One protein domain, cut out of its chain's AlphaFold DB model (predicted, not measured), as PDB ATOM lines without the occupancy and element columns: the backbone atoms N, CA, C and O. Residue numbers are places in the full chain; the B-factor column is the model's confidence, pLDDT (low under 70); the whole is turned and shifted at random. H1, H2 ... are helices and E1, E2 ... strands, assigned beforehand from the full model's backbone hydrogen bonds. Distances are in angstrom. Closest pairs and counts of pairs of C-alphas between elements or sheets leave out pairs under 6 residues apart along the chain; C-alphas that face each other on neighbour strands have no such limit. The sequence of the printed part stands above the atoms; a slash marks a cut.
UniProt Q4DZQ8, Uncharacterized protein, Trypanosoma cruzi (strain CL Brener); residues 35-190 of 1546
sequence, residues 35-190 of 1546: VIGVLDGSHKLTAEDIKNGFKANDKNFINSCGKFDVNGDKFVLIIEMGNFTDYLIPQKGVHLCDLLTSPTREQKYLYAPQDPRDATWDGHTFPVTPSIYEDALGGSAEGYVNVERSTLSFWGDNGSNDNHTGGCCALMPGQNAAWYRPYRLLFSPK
ATOM      1  N   VAL A  35       0.370  13.992  46.519       92.02
ATOM      2  CA  VAL A  35       0.656  13.271  45.266       92.02
ATOM      3  C   VAL A  35       0.428  14.201  44.070       92.02
ATOM      4  O   VAL A  35      -0.702  14.584  43.760       92.02
ATOM      5  N   ILE A  36       1.511  14.550  43.374       93.35
ATOM      6  CA  ILE A  36       1.492  15.407  42.184       93.35
ATOM      7  C   ILE A  36       0.983  14.604  40.986       93.35
ATOM      8  O   ILE A  36       0.114  15.083  40.255       93.35
ATOM      9  N   GLY A  37       1.488  13.379  40.809       92.69
ATOM     10  CA  GLY A  37       1.155  12.505  39.687       92.69
ATOM     11  C   GLY A  37       1.529  11.039  39.908       92.69
ATOM     12  O   GLY A  37       2.326  10.702  40.787       92.69
ATOM     13  N   VAL A  38       0.930  10.176  39.092       94.93
ATOM     14  CA  VAL A  38       1.155   8.725  39.040       94.93
ATOM     15  C   VAL A  38       1.169   8.322  37.572       94.93
ATOM     16  O   VAL A  38       0.236   8.673  36.848       94.93
ATOM     17  N   LEU A  39       2.220   7.620  37.146       93.52
ATOM     18  CA  LEU A  39       2.400   7.133  35.780       93.52
ATOM     19  C   LEU A  39       2.695   5.627  35.805       93.52
ATOM     20  O   LEU A  39       3.478   5.161  36.634       93.52
ATOM     21  N   ASP A  40       2.120   4.860  34.879       90.43
ATOM     22  CA  ASP A  40       2.360   3.410  34.765       90.43
ATOM     23  C   ASP A  40       3.504   3.035  33.800       90.43
ATOM     24  O   ASP A  40       3.904   1.871  33.737       90.43
ATOM     25  N   GLY A  41       4.065   4.030  33.104       85.04
ATOM     26  CA  GLY A  41       5.153   3.892  32.132       85.04
ATOM     27  C   GLY A  41       4.701   3.894  30.665       85.04
ATOM     28  O   GLY A  41       5.552   4.017  29.782       85.04
ATOM     29  N   SER A  42       3.392   3.804  30.382       85.03
ATOM     30  CA  SER A  42       2.876   3.757  29.003       85.03
ATOM     31  C   SER A  42       2.682   5.127  28.342       85.03
ATOM     32  O   SER A  42       2.465   5.191  27.135       85.03
ATOM     33  N   HIS A  43       2.699   6.219  29.110       85.90
ATOM     34  CA  HIS A  43       2.526   7.588  28.616       85.90
ATOM     35  C   HIS A  43       3.855   8.358  28.662       85.90
ATOM     36  O   HIS A  43       4.557   8.297  29.670       85.90
ATOM     37  N   LYS A  44       4.189   9.091  27.588       86.37
ATOM     38  CA  LYS A  44       5.374   9.962  27.525       86.37
ATOM     39  C   LYS A  44       5.093  11.270  28.258       86.37
ATOM     40  O   LYS A  44       4.341  12.082  27.741       86.37
ATOM     41  N   LEU A  45       5.693  11.479  29.431       88.32
ATOM     42  CA  LEU A  45       5.507  12.728  30.176       88.32
ATOM     43  C   LEU A  45       6.372  13.850  29.577       88.32
ATOM     44  O   LEU A  45       7.603  13.797  29.660       88.32
ATOM     45  N   THR A  46       5.730  14.872  29.012       89.51
ATOM     46  CA  THR A  46       6.403  16.048  28.434       89.51
ATOM     47  C   THR A  46       6.408  17.251  29.384       89.51
ATOM     48  O   THR A  46       5.639  17.333  30.346       89.51
ATOM     49  N   ALA A  47       7.232  18.262  29.089       88.69
ATOM     50  CA  ALA A  47       7.185  19.542  29.794       88.69
ATOM     51  C   ALA A  47       5.862  20.317  29.610       88.69
ATOM     52  O   ALA A  47       5.580  21.208  30.414       88.69
ATOM     53  N   GLU A  48       5.052  20.006  28.591       89.40
ATOM     54  CA  GLU A  48       3.717  20.592  28.428       89.40
ATOM     55  C   GLU A  48       2.692  19.904  29.343       89.40
ATOM     56  O   GLU A  48       1.955  20.596  30.051       89.40
ATOM     57  N   ASP A  49       2.732  18.569  29.445       91.55
ATOM     58  CA  ASP A  49       1.928  17.792  30.403       91.55
ATOM     59  C   ASP A  49       2.178  18.234  31.850       91.55
ATOM     60  O   ASP A  49       1.243  18.386  32.634       91.55
ATOM     61  N   ILE A  50       3.441  18.489  32.209       93.04
ATOM     62  CA  ILE A  50       3.838  18.952  33.548       93.04
ATOM     63  C   ILE A  50       3.269  20.350  33.858       93.04
ATOM     64  O   ILE A  50       2.812  20.609  34.976       93.04
ATOM     65  N   LYS A  51       3.284  21.262  32.875       93.14
ATOM     66  CA  LYS A  51       2.804  22.645  33.036       93.14
ATOM     67  C   LYS A  51       1.281  22.716  33.095       93.14
ATOM     68  O   LYS A  51       0.736  23.326  34.015       93.14
ATOM     69  N   ASN A  52       0.597  22.064  32.161       93.34
ATOM     70  CA  ASN A  52      -0.858  22.133  32.026       93.34
ATOM     71  C   ASN A  52      -1.591  21.135  32.942       93.34
ATOM     72  O   ASN A  52      -2.712  21.399  33.381       93.34
ATOM     73  N   GLY A  53      -0.940  20.021  33.286       91.31
ATOM     74  CA  GLY A  53      -1.559  18.856  33.909       91.31
ATOM     75  C   GLY A  53      -2.329  18.003  32.896       91.31
ATOM     76  O   GLY A  53      -2.951  18.520  31.970       91.31
ATOM     77  N   PHE A  54      -2.354  16.687  33.111       92.45
ATOM     78  CA  PHE A  54      -3.192  15.763  32.342       92.45
ATOM     79  C   PHE A  54      -3.778  14.674  33.249       92.45
ATOM     80  O   PHE A  54      -3.246  14.379  34.321       92.45
ATOM     81  N   LYS A  55      -4.872  14.043  32.814       91.54
ATOM     82  CA  LYS A  55      -5.396  12.820  33.435       91.54
ATOM     83  C   LYS A  55      -6.030  11.917  32.384       91.54
ATOM     84  O   LYS A  55      -7.126  12.201  31.911       91.54
ATOM     85  N   ALA A  56      -5.355  10.817  32.058       87.87
ATOM     86  CA  ALA A  56      -5.904   9.760  31.214       87.87
ATOM     87  C   ALA A  56      -6.690   8.733  32.048       87.87
ATOM     88  O   ALA A  56      -7.767   8.297  31.648       87.87
ATOM     89  N   ASN A  57      -6.165   8.359  33.219       90.75
ATOM     90  CA  ASN A  57      -6.822   7.500  34.210       90.75
ATOM     91  C   ASN A  57      -6.136   7.659  35.589       90.75
ATOM     92  O   ASN A  57      -5.204   8.447  35.730       90.75
ATOM     93  N   ASP A  58      -6.573   6.930  36.620       87.73
ATOM     94  CA  ASP A  58      -6.020   7.042  37.988       87.73
ATOM     95  C   ASP A  58      -4.587   6.487  38.167       87.73
ATOM     96  O   ASP A  58      -4.007   6.627  39.243       87.73
ATOM     97  N   LYS A  59      -3.999   5.884  37.125       87.67
ATOM     98  CA  LYS A  59      -2.596   5.434  37.053       87.67
ATOM     99  C   LYS A  59      -1.746   6.197  36.029       87.67
ATOM    100  O   LYS A  59      -0.558   5.922  35.940       87.67
ATOM    101  N   ASN A  60      -2.343   7.114  35.265       91.47
ATOM    102  CA  ASN A  60      -1.663   7.993  34.311       91.47
ATOM    103  C   ASN A  60      -2.270   9.399  34.414       91.47
ATOM    104  O   ASN A  60      -3.236   9.731  33.711       91.47
ATOM    105  N   PHE A  61      -1.725  10.202  35.330       94.93
ATOM    106  CA  PHE A  61      -2.085  11.605  35.532       94.93
ATOM    107  C   PHE A  61      -0.951  12.420  36.170       94.93
ATOM    108  O   PHE A  61      -0.125  11.887  36.913       94.93
ATOM    109  N   ILE A  62      -0.988  13.738  35.969       94.45
ATOM    110  CA  ILE A  62      -0.200  14.721  36.720       94.45
ATOM    111  C   ILE A  62      -1.006  16.012  36.928       94.45
ATOM    112  O   ILE A  62      -1.745  16.464  36.053       94.45
ATOM    113  N   ASN A  63      -0.877  16.622  38.103       93.88
ATOM    114  CA  ASN A  63      -1.385  17.962  38.370       93.88
ATOM    115  C   ASN A  63      -0.471  19.027  37.750       93.88
ATOM    116  O   ASN A  63       0.745  18.929  37.870       93.88
ATOM    117  N   SER A  64      -1.065  20.094  37.199       94.04
ATOM    118  CA  SER A  64      -0.337  21.313  36.809       94.04
ATOM    119  C   SER A  64       0.572  21.798  37.943       94.04
ATOM    120  O   SER A  64       0.100  22.070  39.054       94.04
ATOM    121  N   CYS A  65       1.869  21.918  37.650       93.80
ATOM    122  CA  CYS A  65       2.899  22.284  38.623       93.80
ATOM    123  C   CYS A  65       2.691  23.677  39.251       93.80
ATOM    124  O   CYS A  65       3.018  23.866  40.422       93.80
ATOM    125  N   GLY A  66       2.068  24.622  38.534       90.79
ATOM    126  CA  GLY A  66       1.863  26.000  39.009       90.79
ATOM    127  C   GLY A  66       0.909  26.129  40.205       90.79
ATOM    128  O   GLY A  66       0.863  27.160  40.872       90.79
ATOM    129  N   LYS A  67       0.173  25.061  40.552       91.60
ATOM    130  CA  LYS A  67      -0.627  25.003  41.790       91.60
ATOM    131  C   LYS A  67       0.221  25.107  43.068       91.60
ATOM    132  O   LYS A  67      -0.333  25.406  44.123       91.60
ATOM    133  N   PHE A  68       1.526  24.846  42.983       92.11
ATOM    134  CA  PHE A  68       2.436  24.731  44.128       92.11
ATOM    135  C   PHE A  68       3.383  25.935  44.290       92.11
ATOM    136  O   PHE A  68       4.156  25.987  45.246       92.11
ATOM    137  N   ASP A  69       3.309  26.939  43.406       88.62
ATOM    138  CA  ASP A  69       4.262  28.062  43.372       88.62
ATOM    139  C   ASP A  69       4.267  28.917  44.653       88.62
ATOM    140  O   ASP A  69       5.272  29.556  44.967       88.62
ATOM    141  N   VAL A  70       3.180  28.873  45.437       86.56
ATOM    142  CA  VAL A  70       3.045  29.523  46.755       86.56
ATOM    143  C   VAL A  70       4.104  29.069  47.771       86.56
ATOM    144  O   VAL A  70       4.427  29.812  48.697       86.56
ATOM    145  N   ASN A  71       4.681  27.875  47.598       86.76
ATOM    146  CA  ASN A  71       5.741  27.354  48.459       86.76
ATOM    147  C   ASN A  71       7.147  27.874  48.099       86.76
ATOM    148  O   ASN A  71       8.075  27.672  48.885       86.76
ATOM    149  N   GLY A  72       7.327  28.542  46.952       88.89
ATOM    150  CA  GLY A  72       8.640  29.000  46.486       88.89
ATOM    151  C   GLY A  72       9.652  27.852  46.411       88.89
ATOM    152  O   GLY A  72       9.351  26.801  45.858       88.89
ATOM    153  N   ASP A  73      10.827  28.030  47.021       89.36
ATOM    154  CA  ASP A  73      11.886  27.015  47.132       89.36
ATOM    155  C   ASP A  73      11.822  26.175  48.432       89.36
ATOM    156  O   ASP A  73      12.780  25.479  48.769       89.36
ATOM    157  N   LYS A  74      10.713  26.231  49.186       88.53
ATOM    158  CA  LYS A  74      10.549  25.580  50.506       88.53
ATOM    159  C   LYS A  74       9.835  24.226  50.427       88.53
ATOM    160  O   LYS A  74       8.829  23.988  51.105       88.53
ATOM    161  N   PHE A  75      10.333  23.339  49.572       90.64
ATOM    162  CA  PHE A  75       9.752  22.011  49.373       90.64
ATOM    163  C   PHE A  75      10.806  20.931  49.113       90.64
ATOM    164  O   PHE A  75      11.965  21.218  48.816       90.64
ATOM    165  N   VAL A  76      10.378  19.675  49.214       91.61
ATOM    166  CA  VAL A  76      11.103  18.498  48.723       91.61
ATOM    167  C   VAL A  76      10.204  17.795  47.708       91.61
ATOM    168  O   VAL A  76       9.031  17.545  47.991       91.61
ATOM    169  N   LEU A  77      10.749  17.499  46.530       94.42
ATOM    170  CA  LEU A  77      10.123  16.620  45.544       94.42
ATOM    171  C   LEU A  77      10.602  15.190  45.805       94.42
ATOM    172  O   LEU A  77      11.799  14.960  45.977       94.42
ATOM    173  N   ILE A  78       9.671  14.242  45.822       94.73
ATOM    174  CA  ILE A  78       9.938  12.823  46.059       94.73
ATOM    175  C   ILE A  78       9.499  12.042  44.819       94.73
ATOM    176  O   ILE A  78       8.390  12.247  44.319       94.73
ATOM    177  N   ILE A  79      10.364  11.158  44.325       93.84
ATOM    178  CA  ILE A  79      10.085  10.275  43.187       93.84
ATOM    179  C   ILE A  79      10.201   8.830  43.657       93.84
ATOM    180  O   ILE A  79      11.270   8.420  44.097       93.84
ATOM    181  N   GLU A  80       9.126   8.055  43.558       94.20
ATOM    182  CA  GLU A  80       9.134   6.623  43.879       94.20
ATOM    183  C   GLU A  80       9.084   5.793  42.596       94.20
ATOM    184  O   GLU A  80       8.209   6.007  41.755       94.20
ATOM    185  N   MET A  81       9.981   4.818  42.460       90.75
ATOM    186  CA  MET A  81      10.069   3.939  41.295       90.75
ATOM    187  C   MET A  81      10.540   2.543  41.731       90.75
ATOM    188  O   MET A  81      11.732   2.271  41.877       90.75
ATOM    189  N   GLY A  82       9.580   1.644  41.960       88.69
ATOM    190  CA  GLY A  82       9.851   0.320  42.528       88.69
ATOM    191  C   GLY A  82      10.346   0.422  43.972       88.69
ATOM    192  O   GLY A  82       9.702   1.057  44.798       88.69
ATOM    193  N   ASN A  83      11.495  -0.187  44.263       89.11
ATOM    194  CA  ASN A  83      12.142  -0.141  45.578       89.11
ATOM    195  C   ASN A  83      12.957   1.148  45.815       89.11
ATOM    196  O   ASN A  83      13.534   1.300  46.890       89.11
ATOM    197  N   PHE A  84      13.061   2.047  44.830       89.18
ATOM    198  CA  PHE A  84      13.878   3.258  44.930       89.18
ATOM    199  C   PHE A  84      13.030   4.508  45.173       89.18
ATOM    200  O   PHE A  84      12.009   4.716  44.514       89.18
ATOM    201  N   THR A  85      13.515   5.372  46.066       91.58
ATOM    202  CA  THR A  85      12.943   6.693  46.349       91.58
ATOM    203  C   THR A  85      14.028   7.758  46.195       91.58
ATOM    204  O   THR A  85      15.043   7.709  46.890       91.58
ATOM    205  N   ASP A  86      13.827   8.712  45.286       91.52
ATOM    206  CA  ASP A  86      14.723   9.849  45.057       91.52
ATOM    207  C   ASP A  86      14.166  11.120  45.712       91.52
ATOM    208  O   ASP A  86      13.025  11.504  45.454       91.52
ATOM    209  N   TYR A  87      14.987  11.799  46.520       92.72
ATOM    210  CA  TYR A  87      14.639  13.061  47.179       92.72
ATOM    211  C   TYR A  87      15.378  14.222  46.506       92.72
ATOM    212  O   TYR A  87      16.613  14.277  46.519       92.72
ATOM    213  N   LEU A  88      14.629  15.158  45.924       93.76
ATOM    214  CA  LEU A  88      15.156  16.306  45.188       93.76
ATOM    215  C   LEU A  88      14.802  17.620  45.892       93.76
ATOM    216  O   LEU A  88      13.659  17.855  46.291       93.76
ATOM    217  N   ILE A  89      15.805  18.484  46.033       91.71
ATOM    218  CA  ILE A  89      15.731  19.763  46.745       91.71
ATOM    219  C   ILE A  89      15.975  20.908  45.748       91.71
ATOM    220  O   ILE A  89      16.988  20.879  45.044       91.71
ATOM    221  N   PRO A  90      15.090  21.919  45.665       92.56
ATOM    222  CA  PRO A  90      15.239  23.030  44.732       92.56
ATOM    223  C   PRO A  90      16.425  23.935  45.096       92.56
ATOM    224  O   PRO A  90      16.710  24.216  46.270       92.56
ATOM    225  N   GLN A  91      17.092  24.459  44.067       90.60
ATOM    226  CA  GLN A  91      17.989  25.600  44.238       90.60
ATOM    227  C   GLN A  91      17.214  26.837  44.710       90.60
ATOM    228  O   GLN A  91      15.994  26.940  44.568       90.60
ATOM    229  N   LYS A  92      17.937  27.798  45.282       87.08
ATOM    230  CA  LYS A  92      17.354  29.030  45.819       87.08
ATOM    231  C   LYS A  92      16.575  29.795  44.738       87.08
ATOM    232  O   LYS A  92      17.174  30.292  43.788       87.08
ATOM    233  N   GLY A  93      15.260  29.920  44.923       89.12
ATOM    234  CA  GLY A  93      14.352  30.602  43.990       89.12
ATOM    235  C   GLY A  93      13.880  29.774  42.785       89.12
ATOM    236  O   GLY A  93      13.398  30.364  41.826       89.12
ATOM    237  N   VAL A  94      14.025  28.444  42.808       92.53
ATOM    238  CA  VAL A  94      13.485  27.531  41.781       92.53
ATOM    239  C   VAL A  94      12.103  27.026  42.202       92.53
ATOM    240  O   VAL A  94      11.961  26.475  43.294       92.53
ATOM    241  N   HIS A  95      11.100  27.182  41.334       94.25
ATOM    242  CA  HIS A  95       9.737  26.690  41.556       94.25
ATOM    243  C   HIS A  95       9.558  25.247  41.047       94.25
ATOM    244  O   HIS A  95      10.407  24.696  40.340       94.25
ATOM    245  N   LEU A  96       8.430  24.606  41.381       94.46
ATOM    246  CA  LEU A  96       8.167  23.208  41.007       94.46
ATOM    247  C   LEU A  96       8.168  22.992  39.481       94.46
ATOM    248  O   LEU A  96       8.688  21.981  39.006       94.46
ATOM    249  N   CYS A  97       7.627  23.943  38.711       93.94
ATOM    250  CA  CYS A  97       7.640  23.882  37.248       93.94
ATOM    251  C   CYS A  97       9.060  23.945  36.661       93.94
ATOM    252  O   CYS A  97       9.373  23.185  35.743       93.94
ATOM    253  N   ASP A  98       9.920  24.815  37.197       92.74
ATOM    254  CA  ASP A  98      11.320  24.945  36.770       92.74
ATOM    255  C   ASP A  98      12.099  23.650  37.038       92.74
ATOM    256  O   ASP A  98      12.888  23.198  36.209       92.74
ATOM    257  N   LEU A  99      11.858  23.031  38.200       93.97
ATOM    258  CA  LEU A  99      12.481  21.771  38.593       93.97
ATOM    259  C   LEU A  99      12.053  20.641  37.647       93.97
ATOM    260  O   LEU A  99      12.900  20.037  36.992       93.97
ATOM    261  N   LEU A 100      10.747  20.378  37.533       93.71
ATOM    262  CA  LEU A 100      10.233  19.231  36.779       93.71
ATOM    263  C   LEU A 100      10.469  19.328  35.263       93.71
ATOM    264  O   LEU A 100      10.541  18.288  34.612       93.71
ATOM    265  N   THR A 101      10.585  20.536  34.699       91.78
ATOM    266  CA  THR A 101      10.753  20.734  33.243       91.78
ATOM    267  C   THR A 101      12.187  21.018  32.787       91.78
ATOM    268  O   THR A 101      12.389  21.253  31.596       91.78
ATOM    269  N   SER A 102      13.181  20.949  33.684       86.27
ATOM    270  CA  SER A 102      14.596  21.163  33.342       86.27
ATOM    271  C   SER A 102      15.397  19.855  33.196       86.27
ATOM    272  O   SER A 102      15.295  18.954  34.040       86.27
ATOM    273  N   PRO A 103      16.256  19.733  32.163       82.96
ATOM    274  CA  PRO A 103      17.226  18.649  32.070       82.96
ATOM    275  C   PRO A 103      18.347  18.841  33.105       82.96
ATOM    276  O   PRO A 103      18.675  19.957  33.514       82.96
ATOM    277  N   THR A 104      19.008  17.749  33.499       80.36
ATOM    278  CA  THR A 104      20.053  17.755  34.553       80.36
ATOM    279  C   THR A 104      21.231  18.704  34.291       80.36
ATOM    280  O   THR A 104      21.913  19.120  35.232       80.36
ATOM    281  N   ARG A 105      21.456  19.108  33.034       77.69
ATOM    282  CA  ARG A 105      22.462  20.112  32.643       77.69
ATOM    283  C   ARG A 105      22.213  21.496  33.255       77.69
ATOM    284  O   ARG A 105      23.179  22.213  33.492       77.69
ATOM    285  N   GLU A 106      20.969  21.854  33.578       82.58
ATOM    286  CA  GLU A 106      20.629  23.167  34.151       82.58
ATOM    287  C   GLU A 106      20.856  23.292  35.671       82.58
ATOM    288  O   GLU A 106      20.744  24.389  36.214       82.58
ATOM    289  N   GLN A 107      21.170  22.195  36.376       81.46
ATOM    290  CA  GLN A 107      21.521  22.189  37.813       81.46
ATOM    291  C   GLN A 107      20.484  22.843  38.763       81.46
ATOM    292  O   GLN A 107      20.834  23.274  39.865       81.46
ATOM    293  N   LYS A 108      19.199  22.885  38.375       90.10
ATOM    294  CA  LYS A 108      18.092  23.526  39.126       90.10
ATOM    295  C   LYS A 108      17.781  22.891  40.489       90.10
ATOM    296  O   LYS A 108      17.057  23.486  41.286       90.10
ATOM    297  N   TYR A 109      18.315  21.705  40.768       91.47
ATOM    298  CA  TYR A 109      18.058  20.931  41.982       91.47
ATOM    299  C   TYR A 109      19.302  20.181  42.472       91.47
ATOM    300  O   TYR A 109      20.285  20.002  41.750       91.47
ATOM    301  N   LEU A 110      19.234  19.745  43.727       90.31
ATOM    302  CA  LEU A 110      20.208  18.901  44.412       90.31
ATOM    303  C   LEU A 110      19.548  17.575  44.814       90.31
ATOM    304  O   LEU A 110      18.348  17.536  45.081       90.31
ATOM    305  N   TYR A 111      20.337  16.507  44.898       89.85
ATOM    306  CA  TYR A 111      19.897  15.190  45.367       89.85
ATOM    307  C   TYR A 111      20.240  14.987  46.850       89.85
ATOM    308  O   TYR A 111      21.372  15.260  47.263       89.85
ATOM    309  N   ALA A 112      19.291  14.480  47.640       88.24
ATOM    310  CA  ALA A 112      19.505  14.021  49.012       88.24
ATOM    311  C   ALA A 112      19.437  12.474  49.064       88.24
ATOM    312  O   ALA A 112      18.438  11.897  48.638       88.24
ATOM    313  N   PRO A 113      20.470  11.773  49.577       79.71
ATOM    314  CA  PRO A 113      20.540  10.301  49.580       79.71
ATOM    315  C   PRO A 113      19.840   9.640  50.783       79.71
ATOM    316  O   PRO A 113      19.904   8.427  50.953       79.71
ATOM    317  N   GLN A 114      19.266  10.450  51.665       81.43
ATOM    318  CA  GLN A 114      18.495  10.083  52.849       81.43
ATOM    319  C   GLN A 114      17.213  10.912  52.779       81.43
ATOM    320  O   GLN A 114      17.260  12.023  52.245       81.43
ATOM    321  N   ASP A 115      16.108  10.418  53.340       85.15
ATOM    322  CA  ASP A 115      14.893  11.227  53.450       85.15
ATOM    323  C   ASP A 115      15.197  12.479  54.288       85.15
ATOM    324  O   ASP A 115      15.474  12.357  55.486       85.15
ATOM    325  N   PRO A 116      15.154  13.694  53.710       81.99
ATOM    326  CA  PRO A 116      15.492  14.887  54.461       81.99
ATOM    327  C   PRO A 116      14.473  15.180  55.569       81.99
ATOM    328  O   PRO A 116      14.751  16.006  56.438       81.99
ATOM    329  N   ARG A 117      13.270  14.589  55.523       77.59
ATOM    330  CA  ARG A 117      12.192  14.776  56.508       77.59
ATOM    331  C   ARG A 117      12.493  14.092  57.844       77.59
ATOM    332  O   ARG A 117      11.962  14.537  58.858       77.59
ATOM    333  N   ASP A 118      13.366  13.085  57.861       76.96
ATOM    334  CA  ASP A 118      13.832  12.447  59.093       76.96
ATOM    335  C   ASP A 118      14.596  13.465  59.962       76.96
ATOM    336  O   ASP A 118      15.522  14.141  59.506       76.96
ATOM    337  N   ALA A 119      14.234  13.574  61.243       69.17
ATOM    338  CA  ALA A 119      14.897  14.474  62.186       69.17
ATOM    339  C   ALA A 119      16.390  14.143  62.402       69.17
ATOM    340  O   ALA A 119      17.146  15.001  62.861       69.17
ATOM    341  N   THR A 120      16.812  12.918  62.070       70.75
ATOM    342  CA  THR A 120      18.191  12.419  62.130       70.75
ATOM    343  C   THR A 120      18.994  12.630  60.841       70.75
ATOM    344  O   THR A 120      20.186  12.304  60.835       70.75
ATOM    345  N   TRP A 121      18.389  13.200  59.786       76.32
ATOM    346  CA  TRP A 121      19.065  13.512  58.523       76.32
ATOM    347  C   TRP A 121      20.327  14.355  58.740       76.32
ATOM    348  O   TRP A 121      20.337  15.335  59.487       76.32
ATOM    349  N   ASP A 122      21.406  14.001  58.040       70.15
ATOM    350  CA  ASP A 122      22.703  14.670  58.149       70.15
ATOM    351  C   ASP A 122      22.845  15.963  57.317       70.15
ATOM    352  O   ASP A 122      23.949  16.496  57.185       70.15
ATOM    353  N   GLY A 123      21.744  16.482  56.766       73.09
ATOM    354  CA  GLY A 123      21.706  17.752  56.036       73.09
ATOM    355  C   GLY A 123      22.489  17.755  54.718       73.09
ATOM    356  O   GLY A 123      22.729  18.828  54.159       73.09
ATOM    357  N   HIS A 124      22.949  16.595  54.236       74.88
ATOM    358  CA  HIS A 124      23.894  16.507  53.125       74.88
ATOM    359  C   HIS A 124      23.203  16.323  51.764       74.88
ATOM    360  O   HIS A 124      22.349  15.451  51.590       74.88
ATOM    361  N   THR A 125      23.602  17.142  50.787       83.16
ATOM    362  CA  THR A 125      23.028  17.198  49.434       83.16
ATOM    363  C   THR A 125      24.111  17.276  48.355       83.16
ATOM    364  O   THR A 125      25.209  17.786  48.588       83.16
ATOM    365  N   PHE A 126      23.802  16.774  47.157       79.57
ATOM    366  CA  PHE A 126      24.752  16.618  46.053       79.57
ATOM    367  C   PHE A 126      24.280  17.328  44.774       79.57
ATOM    368  O   PHE A 126      23.091  17.270  44.455       79.57
ATOM    369  N   PRO A 127      25.185  17.945  43.984       80.93
ATOM    370  CA  PRO A 127      24.897  18.237  42.582       80.93
ATOM    371  C   PRO A 127      24.722  16.929  41.806       80.93
ATOM    372  O   PRO A 127      25.477  15.974  42.012       80.93
ATOM    373  N   VAL A 128      23.756  16.892  40.893       82.29
ATOM    374  CA  VAL A 128      23.542  15.753  39.992       82.29
ATOM    375  C   VAL A 128      24.483  15.881  38.797       82.29
ATOM    376  O   VAL A 128      24.470  16.905  38.119       82.29
ATOM    377  N   THR A 129      25.306  14.866  38.514       77.95
ATOM    378  CA  THR A 129      26.125  14.872  37.289       77.95
ATOM    379  C   THR A 129      25.200  14.741  36.072       77.95
ATOM    380  O   THR A 129      24.412  13.790  36.050       77.95
ATOM    381  N   PRO A 130      25.264  15.651  35.077       79.17
ATOM    382  CA  PRO A 130      24.323  15.648  33.960       79.17
ATOM    383  C   PRO A 130      24.341  14.366  33.131       79.17
ATOM    384  O   PRO A 130      25.383  13.729  32.985       79.17
ATOM    385  N   SER A 131      23.189  14.006  32.567       78.60
ATOM    386  CA  SER A 131      23.075  12.830  31.705       78.60
ATOM    387  C   SER A 131      23.630  13.055  30.291       78.60
ATOM    388  O   SER A 131      23.795  14.189  29.827       78.60
ATOM    389  N   ILE A 132      23.880  11.942  29.596       73.04
ATOM    390  CA  ILE A 132      24.166  11.915  28.154       73.04
ATOM    391  C   ILE A 132      22.899  12.135  27.314       73.04
ATOM    392  O   ILE A 132      22.993  12.611  26.190       73.04
ATOM    393  N   TYR A 133      21.721  11.825  27.864       77.51
ATOM    394  CA  TYR A 133      20.433  12.092  27.228       77.51
ATOM    395  C   TYR A 133      20.089  13.576  27.401       77.51
ATOM    396  O   TYR A 133      19.781  14.010  28.510       77.51
ATOM    397  N   GLU A 134      20.198  14.361  26.326       74.83
ATOM    398  CA  GLU A 134      20.066  15.827  26.402       74.83
ATOM    399  C   GLU A 134      18.612  16.276  26.602       74.83
ATOM    400  O   GLU A 134      18.355  17.202  27.370       74.83
ATOM    401  N   ASP A 135      17.677  15.575  25.958       80.16
ATOM    402  CA  ASP A 135      16.243  15.889  25.946       80.16
ATOM    403  C   ASP A 135      15.473  15.359  27.177       80.16
ATOM    404  O   ASP A 135      14.340  15.775  27.449       80.16
ATOM    405  N   ALA A 136      16.086  14.436  27.926       84.98
ATOM    406  CA  ALA A 136      15.440  13.702  29.008       84.98
ATOM    407  C   ALA A 136      15.301  14.540  30.291       84.98
ATOM    408  O   ALA A 136      16.235  15.202  30.753       84.98
ATOM    409  N   LEU A 137      14.128  14.446  30.919       89.75
ATOM    410  CA  LEU A 137      13.811  15.123  32.171       89.75
ATOM    411  C   LEU A 137      14.218  14.246  33.363       89.75
ATOM    412  O   LEU A 137      13.704  13.138  33.560       89.75
ATOM    413  N   GLY A 138      15.149  14.765  34.166       88.38
ATOM    414  CA  GLY A 138      15.675  14.092  35.352       88.38
ATOM    415  C   GLY A 138      16.871  13.170  35.110       88.38
ATOM    416  O   GLY A 138      17.700  13.396  34.224       88.38
ATOM    417  N   GLY A 139      16.970  12.135  35.945       87.42
ATOM    418  CA  GLY A 139      18.031  11.132  35.911       87.42
ATOM    419  C   GLY A 139      19.414  11.652  36.308       87.42
ATOM    420  O   GLY A 139      19.551  12.525  37.163       87.42
ATOM    421  N   SER A 140      20.460  11.060  35.730       84.08
ATOM    422  CA  SER A 140      21.868  11.419  35.965       84.08
ATOM    423  C   SER A 140      22.779  10.858  34.865       84.08
ATOM    424  O   SER A 140      22.325  10.140  33.969       84.08
ATOM    425  N   ALA A 141      24.083  11.121  34.958       78.80
ATOM    426  CA  ALA A 141      25.109  10.278  34.340       78.80
ATOM    427  C   ALA A 141      25.047   8.826  34.862       78.80
ATOM    428  O   ALA A 141      24.597   8.577  35.988       78.80
ATOM    429  N   GLU A 142      25.546   7.880  34.064       71.76
ATOM    430  CA  GLU A 142      25.732   6.483  34.468       71.76
ATOM    431  C   GLU A 142      26.879   6.357  35.492       71.76
ATOM    432  O   GLU A 142      27.909   7.021  35.380       71.76
ATOM    433  N   GLY A 143      26.695   5.535  36.529       68.01
ATOM    434  CA  GLY A 143      27.659   5.382  37.627       68.01
ATOM    435  C   GLY A 143      27.700   6.567  38.603       68.01
ATOM    436  O   GLY A 143      28.627   6.678  39.415       68.01
ATOM    437  N   TYR A 144      26.713   7.470  38.538       71.59
ATOM    438  CA  TYR A 144      26.556   8.566  39.498       71.59
ATOM    439  C   TYR A 144      26.269   8.020  40.905       71.59
ATOM    440  O   TYR A 144      27.035   8.287  41.838       71.59
ATOM    441  N   VAL A 145      25.224   7.191  41.014       70.72
ATOM    442  CA  VAL A 145      24.879   6.366  42.184       70.72
ATOM    443  C   VAL A 145      25.635   5.029  42.155       70.72
ATOM    444  O   VAL A 145      26.088   4.584  41.102       70.72
ATOM    445  N   ASN A 146      25.810   4.414  43.329       61.34
ATOM    446  CA  ASN A 146      26.663   3.240  43.528       61.34
ATOM    447  C   ASN A 146      25.852   1.986  43.938       61.34
ATOM    448  O   ASN A 146      24.767   2.093  44.506       61.34
ATOM    449  N   VAL A 147      26.463   0.809  43.744       56.59
ATOM    450  CA  VAL A 147      26.046  -0.541  44.200       56.59
ATOM    451  C   VAL A 147      24.744  -1.092  43.598       56.59
ATOM    452  O   VAL A 147      24.782  -2.168  43.013       56.59
ATOM    453  N   GLU A 148      23.610  -0.401  43.718       70.20
ATOM    454  CA  GLU A 148      22.288  -1.012  43.477       70.20
ATOM    455  C   GLU A 148      21.647  -0.659  42.124       70.20
ATOM    456  O   GLU A 148      20.915  -1.471  41.560       70.20
ATOM    457  N   ARG A 149      21.924   0.533  41.585       74.22
ATOM    458  CA  ARG A 149      21.440   1.029  40.281       74.22
ATOM    459  C   ARG A 149      22.465   1.991  39.674       74.22
ATOM    460  O   ARG A 149      23.301   2.526  40.398       74.22
ATOM    461  N   SER A 150      22.406   2.215  38.360       72.77
ATOM    462  CA  SER A 150      23.406   3.014  37.632       72.77
ATOM    463  C   SER A 150      23.086   4.513  37.523       72.77
ATOM    464  O   SER A 150      24.016   5.311  37.405       72.77
ATOM    465  N   THR A 151      21.813   4.916  37.596       83.74
ATOM    466  CA  THR A 151      21.361   6.321  37.502       83.74
ATOM    467  C   THR A 151      20.309   6.666  38.562       83.74
ATOM    468  O   THR A 151      19.699   5.776  39.160       83.74
ATOM    469  N   LEU A 152      20.054   7.965  38.760       88.57
ATOM    470  CA  LEU A 152      18.792   8.443  39.346       88.57
ATOM    471  C   LEU A 152      17.608   8.191  38.388       88.57
ATOM    472  O   LEU A 152      17.806   7.821  37.226       88.57
ATOM    473  N   SER A 153      16.382   8.407  38.871       90.01
ATOM    474  CA  SER A 153      15.153   8.218  38.088       90.01
ATOM    475  C   SER A 153      14.956   9.301  37.018       90.01
ATOM    476  O   SER A 153      15.021  10.494  37.319       90.01
ATOM    477  N   PHE A 154      14.658   8.896  35.781       91.38
ATOM    478  CA  PHE A 154      14.182   9.789  34.713       91.38
ATOM    479  C   PHE A 154      12.651   9.795  34.695       91.38
ATOM    480  O   PHE A 154      12.034   8.728  34.664       91.38
ATOM    481  N   TRP A 155      12.034  10.977  34.681       90.71
ATOM    482  CA  TRP A 155      10.576  11.137  34.777       90.71
ATOM    483  C   TRP A 155       9.912  11.650  33.497       90.71
ATOM    484  O   TRP A 155       8.694  11.680  33.435       90.71
ATOM    485  N   GLY A 156      10.653  12.019  32.456       88.61
ATOM    486  CA  GLY A 156      10.048  12.460  31.197       88.61
ATOM    487  C   GLY A 156      11.070  12.675  30.092       88.61
ATOM    488  O   GLY A 156      12.257  12.409  30.279       88.61
ATOM    489  N   ASP A 157      10.608  13.160  28.945       86.09
ATOM    490  CA  ASP A 157      11.452  13.491  27.793       86.09
ATOM    491  C   ASP A 157      10.738  14.496  26.873       86.09
ATOM    492  O   ASP A 157       9.551  14.345  26.580       86.09
ATOM    493  N   ASN A 158      11.471  15.514  26.412       79.21
ATOM    494  CA  ASN A 158      10.985  16.534  25.476       79.21
ATOM    495  C   ASN A 158      11.401  16.271  24.015       79.21
ATOM    496  O   ASN A 158      10.988  17.013  23.125       79.21
ATOM    497  N   GLY A 159      12.228  15.254  23.759       73.26
ATOM    498  CA  GLY A 159      12.787  14.965  22.442       73.26
ATOM    499  C   GLY A 159      11.814  14.261  21.495       73.26
ATOM    500  O   GLY A 159      10.821  13.649  21.899       73.26
ATOM    501  N   SER A 160      12.152  14.261  20.204       67.08
ATOM    502  CA  SER A 160      11.436  13.522  19.149       67.08
ATOM    503  C   SER A 160      11.743  12.014  19.123       67.08
ATOM    504  O   SER A 160      11.452  11.337  18.139       67.08
ATOM    505  N   ASN A 161      12.356  11.477  20.181       65.81
ATOM    506  CA  ASN A 161      12.725  10.071  20.288       65.81
ATOM    507  C   ASN A 161      11.605   9.265  20.970       65.81
ATOM    508  O   ASN A 161      11.341   9.429  22.162       65.81
ATOM    509  N   ASP A 162      10.960   8.364  20.229       66.57
ATOM    510  CA  ASP A 162       9.852   7.536  20.738       66.57
ATOM    511  C   ASP A 162      10.297   6.466  21.759       66.57
ATOM    512  O   ASP A 162       9.464   5.889  22.462       66.57
ATOM    513  N   ASN A 163      11.608   6.210  21.877       68.34
ATOM    514  CA  ASN A 163      12.166   5.190  22.776       68.34
ATOM    515  C   ASN A 163      12.199   5.607  24.261       68.34
ATOM    516  O   ASN A 163      12.512   4.778  25.118       68.34
ATOM    517  N   HIS A 164      11.914   6.875  24.581       72.48
ATOM    518  CA  HIS A 164      11.943   7.406  25.946       72.48
ATOM    519  C   HIS A 164      10.568   7.984  26.328       72.48
ATOM    520  O   HIS A 164      10.132   8.995  25.781       72.48
ATOM    521  N   THR A 165       9.882   7.374  27.301       70.49
ATOM    522  CA  THR A 165       8.620   7.896  27.875       70.49
ATOM    523  C   THR A 165       8.796   8.575  29.240       70.49
ATOM    524  O   THR A 165       7.848   9.143  29.780       70.49
ATOM    525  N   GLY A 166      10.001   8.518  29.813       73.37
ATOM    526  CA  GLY A 166      10.195   8.587  31.263       73.37
ATOM    527  C   GLY A 166      10.100   7.195  31.899       73.37
ATOM    528  O   GLY A 166      10.040   6.180  31.202       73.37
ATOM    529  N   GLY A 167      10.136   7.131  33.230       83.21
ATOM    530  CA  GLY A 167      10.116   5.862  33.957       83.21
ATOM    531  C   GLY A 167      11.329   4.994  33.622       83.21
ATOM    532  O   GLY A 167      11.173   3.888  33.114       83.21
ATOM    533  N   CYS A 168      12.538   5.504  33.866       84.68
ATOM    534  CA  CYS A 168      13.785   4.739  33.765       84.68
ATOM    535  C   CYS A 168      14.569   4.875  35.082       84.68
ATOM    536  O   CYS A 168      14.604   5.961  35.651       84.68
ATOM    537  N   CYS A 169      15.237   3.839  35.605       77.12
ATOM    538  CA  CYS A 169      15.708   2.672  34.848       77.12
ATOM    539  C   CYS A 169      15.580   1.297  35.530       77.12
ATOM    540  O   CYS A 169      15.222   0.322  34.866       77.12
ATOM    541  N   ALA A 170      15.883   1.192  36.824       83.55
ATOM    542  CA  ALA A 170      15.782  -0.049  37.593       83.55
ATOM    543  C   ALA A 170      14.645   0.072  38.614       83.55
ATOM    544  O   ALA A 170      14.501   1.119  39.234       83.55
ATOM    545  N   LEU A 171      13.861  -0.990  38.806       85.37
ATOM    546  CA  LEU A 171      12.834  -1.082  39.855       85.37
ATOM    547  C   LEU A 171      13.353  -1.781  41.119       85.37
ATOM    548  O   LEU A 171      12.743  -1.657  42.177       85.37
ATOM    549  N   MET A 172      14.441  -2.549  41.014       84.37
ATOM    550  CA  MET A 172      15.034  -3.327  42.107       84.37
ATOM    551  C   MET A 172      16.571  -3.328  41.993       84.37
ATOM    552  O   MET A 172      17.081  -3.190  40.874       84.37
ATOM    553  N   PRO A 173      17.315  -3.506  43.102       75.98
ATOM    554  CA  PRO A 173      18.772  -3.614  43.088       75.98
ATOM    555  C   PRO A 173      19.304  -4.651  42.088       75.98
ATOM    556  O   PRO A 173      18.772  -5.753  41.973       75.98
ATOM    557  N   GLY A 174      20.357  -4.287  41.354       69.93
ATOM    558  CA  GLY A 174      21.026  -5.153  40.377       69.93
ATOM    559  C   GLY A 174      20.271  -5.369  39.056       69.93
ATOM    560  O   GLY A 174      20.776  -6.066  38.179       69.93
ATOM    561  N   GLN A 175      19.083  -4.782  38.876       77.50
ATOM    562  CA  GLN A 175      18.317  -4.917  37.636       77.50
ATOM    563  C   GLN A 175      18.928  -4.088  36.491       77.50
ATOM    564  O   GLN A 175      19.248  -2.912  36.660       77.50
ATOM    565  N   ASN A 176      19.009  -4.678  35.291       70.65
ATOM    566  CA  ASN A 176      19.377  -3.957  34.070       70.65
ATOM    567  C   ASN A 176      18.434  -2.766  33.805       70.65
ATOM    568  O   ASN A 176      17.211  -2.887  33.916       70.65
ATOM    569  N   ALA A 177      19.022  -1.640  33.396       74.44
ATOM    570  CA  ALA A 177      18.314  -0.413  33.054       74.44
ATOM    571  C   ALA A 177      17.329  -0.606  31.885       74.44
ATOM    572  O   ALA A 177      17.703  -1.140  30.841       74.44
ATOM    573  N   ALA A 178      16.086  -0.139  32.043       82.74
ATOM    574  CA  ALA A 178      15.108  -0.029  30.960       82.74
ATOM    575  C   ALA A 178      14.073   1.076  31.235       82.74
ATOM    576  O   ALA A 178      13.725   1.326  32.390       82.74
ATOM    577  N   TRP A 179      13.564   1.685  30.164       86.14
ATOM    578  CA  TRP A 179      12.470   2.666  30.164       86.14
ATOM    579  C   TRP A 179      11.092   2.011  30.407       86.14
ATOM    580  O   TRP A 179      11.002   0.800  30.637       86.14
ATOM    581  N   TYR A 180      10.012   2.800  30.317       87.57
ATOM    582  CA  TYR A 180       8.615   2.347  30.430       87.57
ATOM    583  C   TYR A 180       8.279   1.692  31.787       87.57
ATOM    584  O   TYR A 180       7.521   0.723  31.862       87.57
ATOM    585  N   ARG A 181       8.866   2.191  32.884       89.57
ATOM    586  CA  ARG A 181       8.577   1.746  34.259       89.57
ATOM    587  C   ARG A 181       7.500   2.616  34.934       89.57
ATOM    588  O   ARG A 181       7.443   3.811  34.655       89.57
ATOM    589  N   PRO A 182       6.697   2.059  35.860       92.23
ATOM    590  CA  PRO A 182       5.768   2.835  36.678       92.23
ATOM    591  C   PRO A 182       6.496   3.649  37.762       92.23
ATOM    592  O   PRO A 182       7.460   3.162  38.357       92.23
ATOM    593  N   TYR A 183       6.007   4.858  38.052       93.62
ATOM    594  CA  TYR A 183       6.546   5.741  39.095       93.62
ATOM    595  C   TYR A 183       5.493   6.719  39.664       93.62
ATOM    596  O   TYR A 183       4.425   6.935  39.083       93.62
ATOM    597  N   ARG A 184       5.790   7.314  40.826       94.79
ATOM    598  CA  ARG A 184       4.970   8.341  41.504       94.79
ATOM    599  C   ARG A 184       5.787   9.607  41.756       94.79
ATOM    600  O   ARG A 184       6.985   9.523  42.010       94.79
ATOM    601  N   LEU A 185       5.122  10.764  41.736       94.85
ATOM    602  CA  LEU A 185       5.687  12.069  42.098       94.85
ATOM    603  C   LEU A 185       4.915  12.648  43.293       94.85
ATOM    604  O   LEU A 185       3.692  12.787  43.215       94.85
ATOM    605  N   LEU A 186       5.609  13.006  44.376       94.68
ATOM    606  CA  LEU A 186       5.019  13.553  45.605       94.68
ATOM    607  C   LEU A 186       5.704  14.861  46.027       94.68
ATOM    608  O   LEU A 186       6.909  15.034  45.860       94.68
ATOM    609  N   PHE A 187       4.926  15.776  46.600       93.82
ATOM    610  CA  PHE A 187       5.360  17.085  47.080       93.82
ATOM    611  C   PHE A 187       5.269  17.151  48.605       93.82
ATOM    612  O   PHE A 187       4.206  16.906  49.176       93.82
ATOM    613  N   SER A 188       6.368  17.534  49.258       90.92
ATOM    614  CA  SER A 188       6.423  17.802  50.698       90.92
ATOM    615  C   SER A 188       6.752  19.283  50.931       90.92
ATOM    616  O   SER A 188       7.906  19.676  50.734       90.92
ATOM    617  N   PRO A 189       5.794  20.116  51.384       87.09
ATOM    618  CA  PRO A 189       6.091  21.435  51.950       87.09
ATOM    619  C   PRO A 189       7.040  21.292  53.148       87.09
ATOM    620  O   PRO A 189       6.945  20.294  53.869       87.09
ATOM    621  N   LYS A 190       7.954  22.247  53.388       73.64
ATOM    622  CA  LYS A 190       8.900  22.096  54.506       73.64
ATOM    623  C   LYS A 190       9.471  23.389  55.102       73.64
ATOM    624  O   LYS A 190      10.149  24.153  54.425       73.64
TER     625      LYS A 190
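What this domain is: This is residues 35 to 190 of the 1546 residues of an uncharacterized protein of Trypanosoma cruzi (strain CL Brener) (UniProt Q4DZQ8). Little regular structure meets you: a strongly twisted seven-stranded wall with H1, H3 and the small hairpin E7-E8 on one side. The 156 printed residues, under half in named elements, class mixed, run E1-H1-E2-E3-H2-E4-E5-H3-E6-E7-E8-E9; the antiparallel sheet's order is E2-E3-E1-E9-E4-E5-E6. The whole is compact, radius of gyration of the C-alphas 14.4 A, spanning 39 by 37 by 27 A.

How they stand to each other: Start at E1, residues 35 to 39: N 36 is 2.8 A from O 185 of antiparallel neighbour E9, residues 183 to 189. E1 and E2, residues 54 to 57, run the same way with H1, residues 47 to 52, between: a split strand-helix-strand unit, crossover left-handed. H2, residues 65 to 71, with 0 of 3 O i to N i+4 and 2 of 4 O i to N i+3 pairs within hydrogen-bond range, touches H3, residues 96 to 100; their closest C-alphas, 65 and 97, are 5.2 A apart.

Where its parts are: Find C-alpha 35 at (0.656, 13.271, 45.266); E9 runs 20.3 A to C-alpha 189 at (6.091, 21.435, 51.950).

The domain as a whole: The printed part has no cut; three links, among them residues 158 to 182, are long; 9 residues have pLDDT under 70.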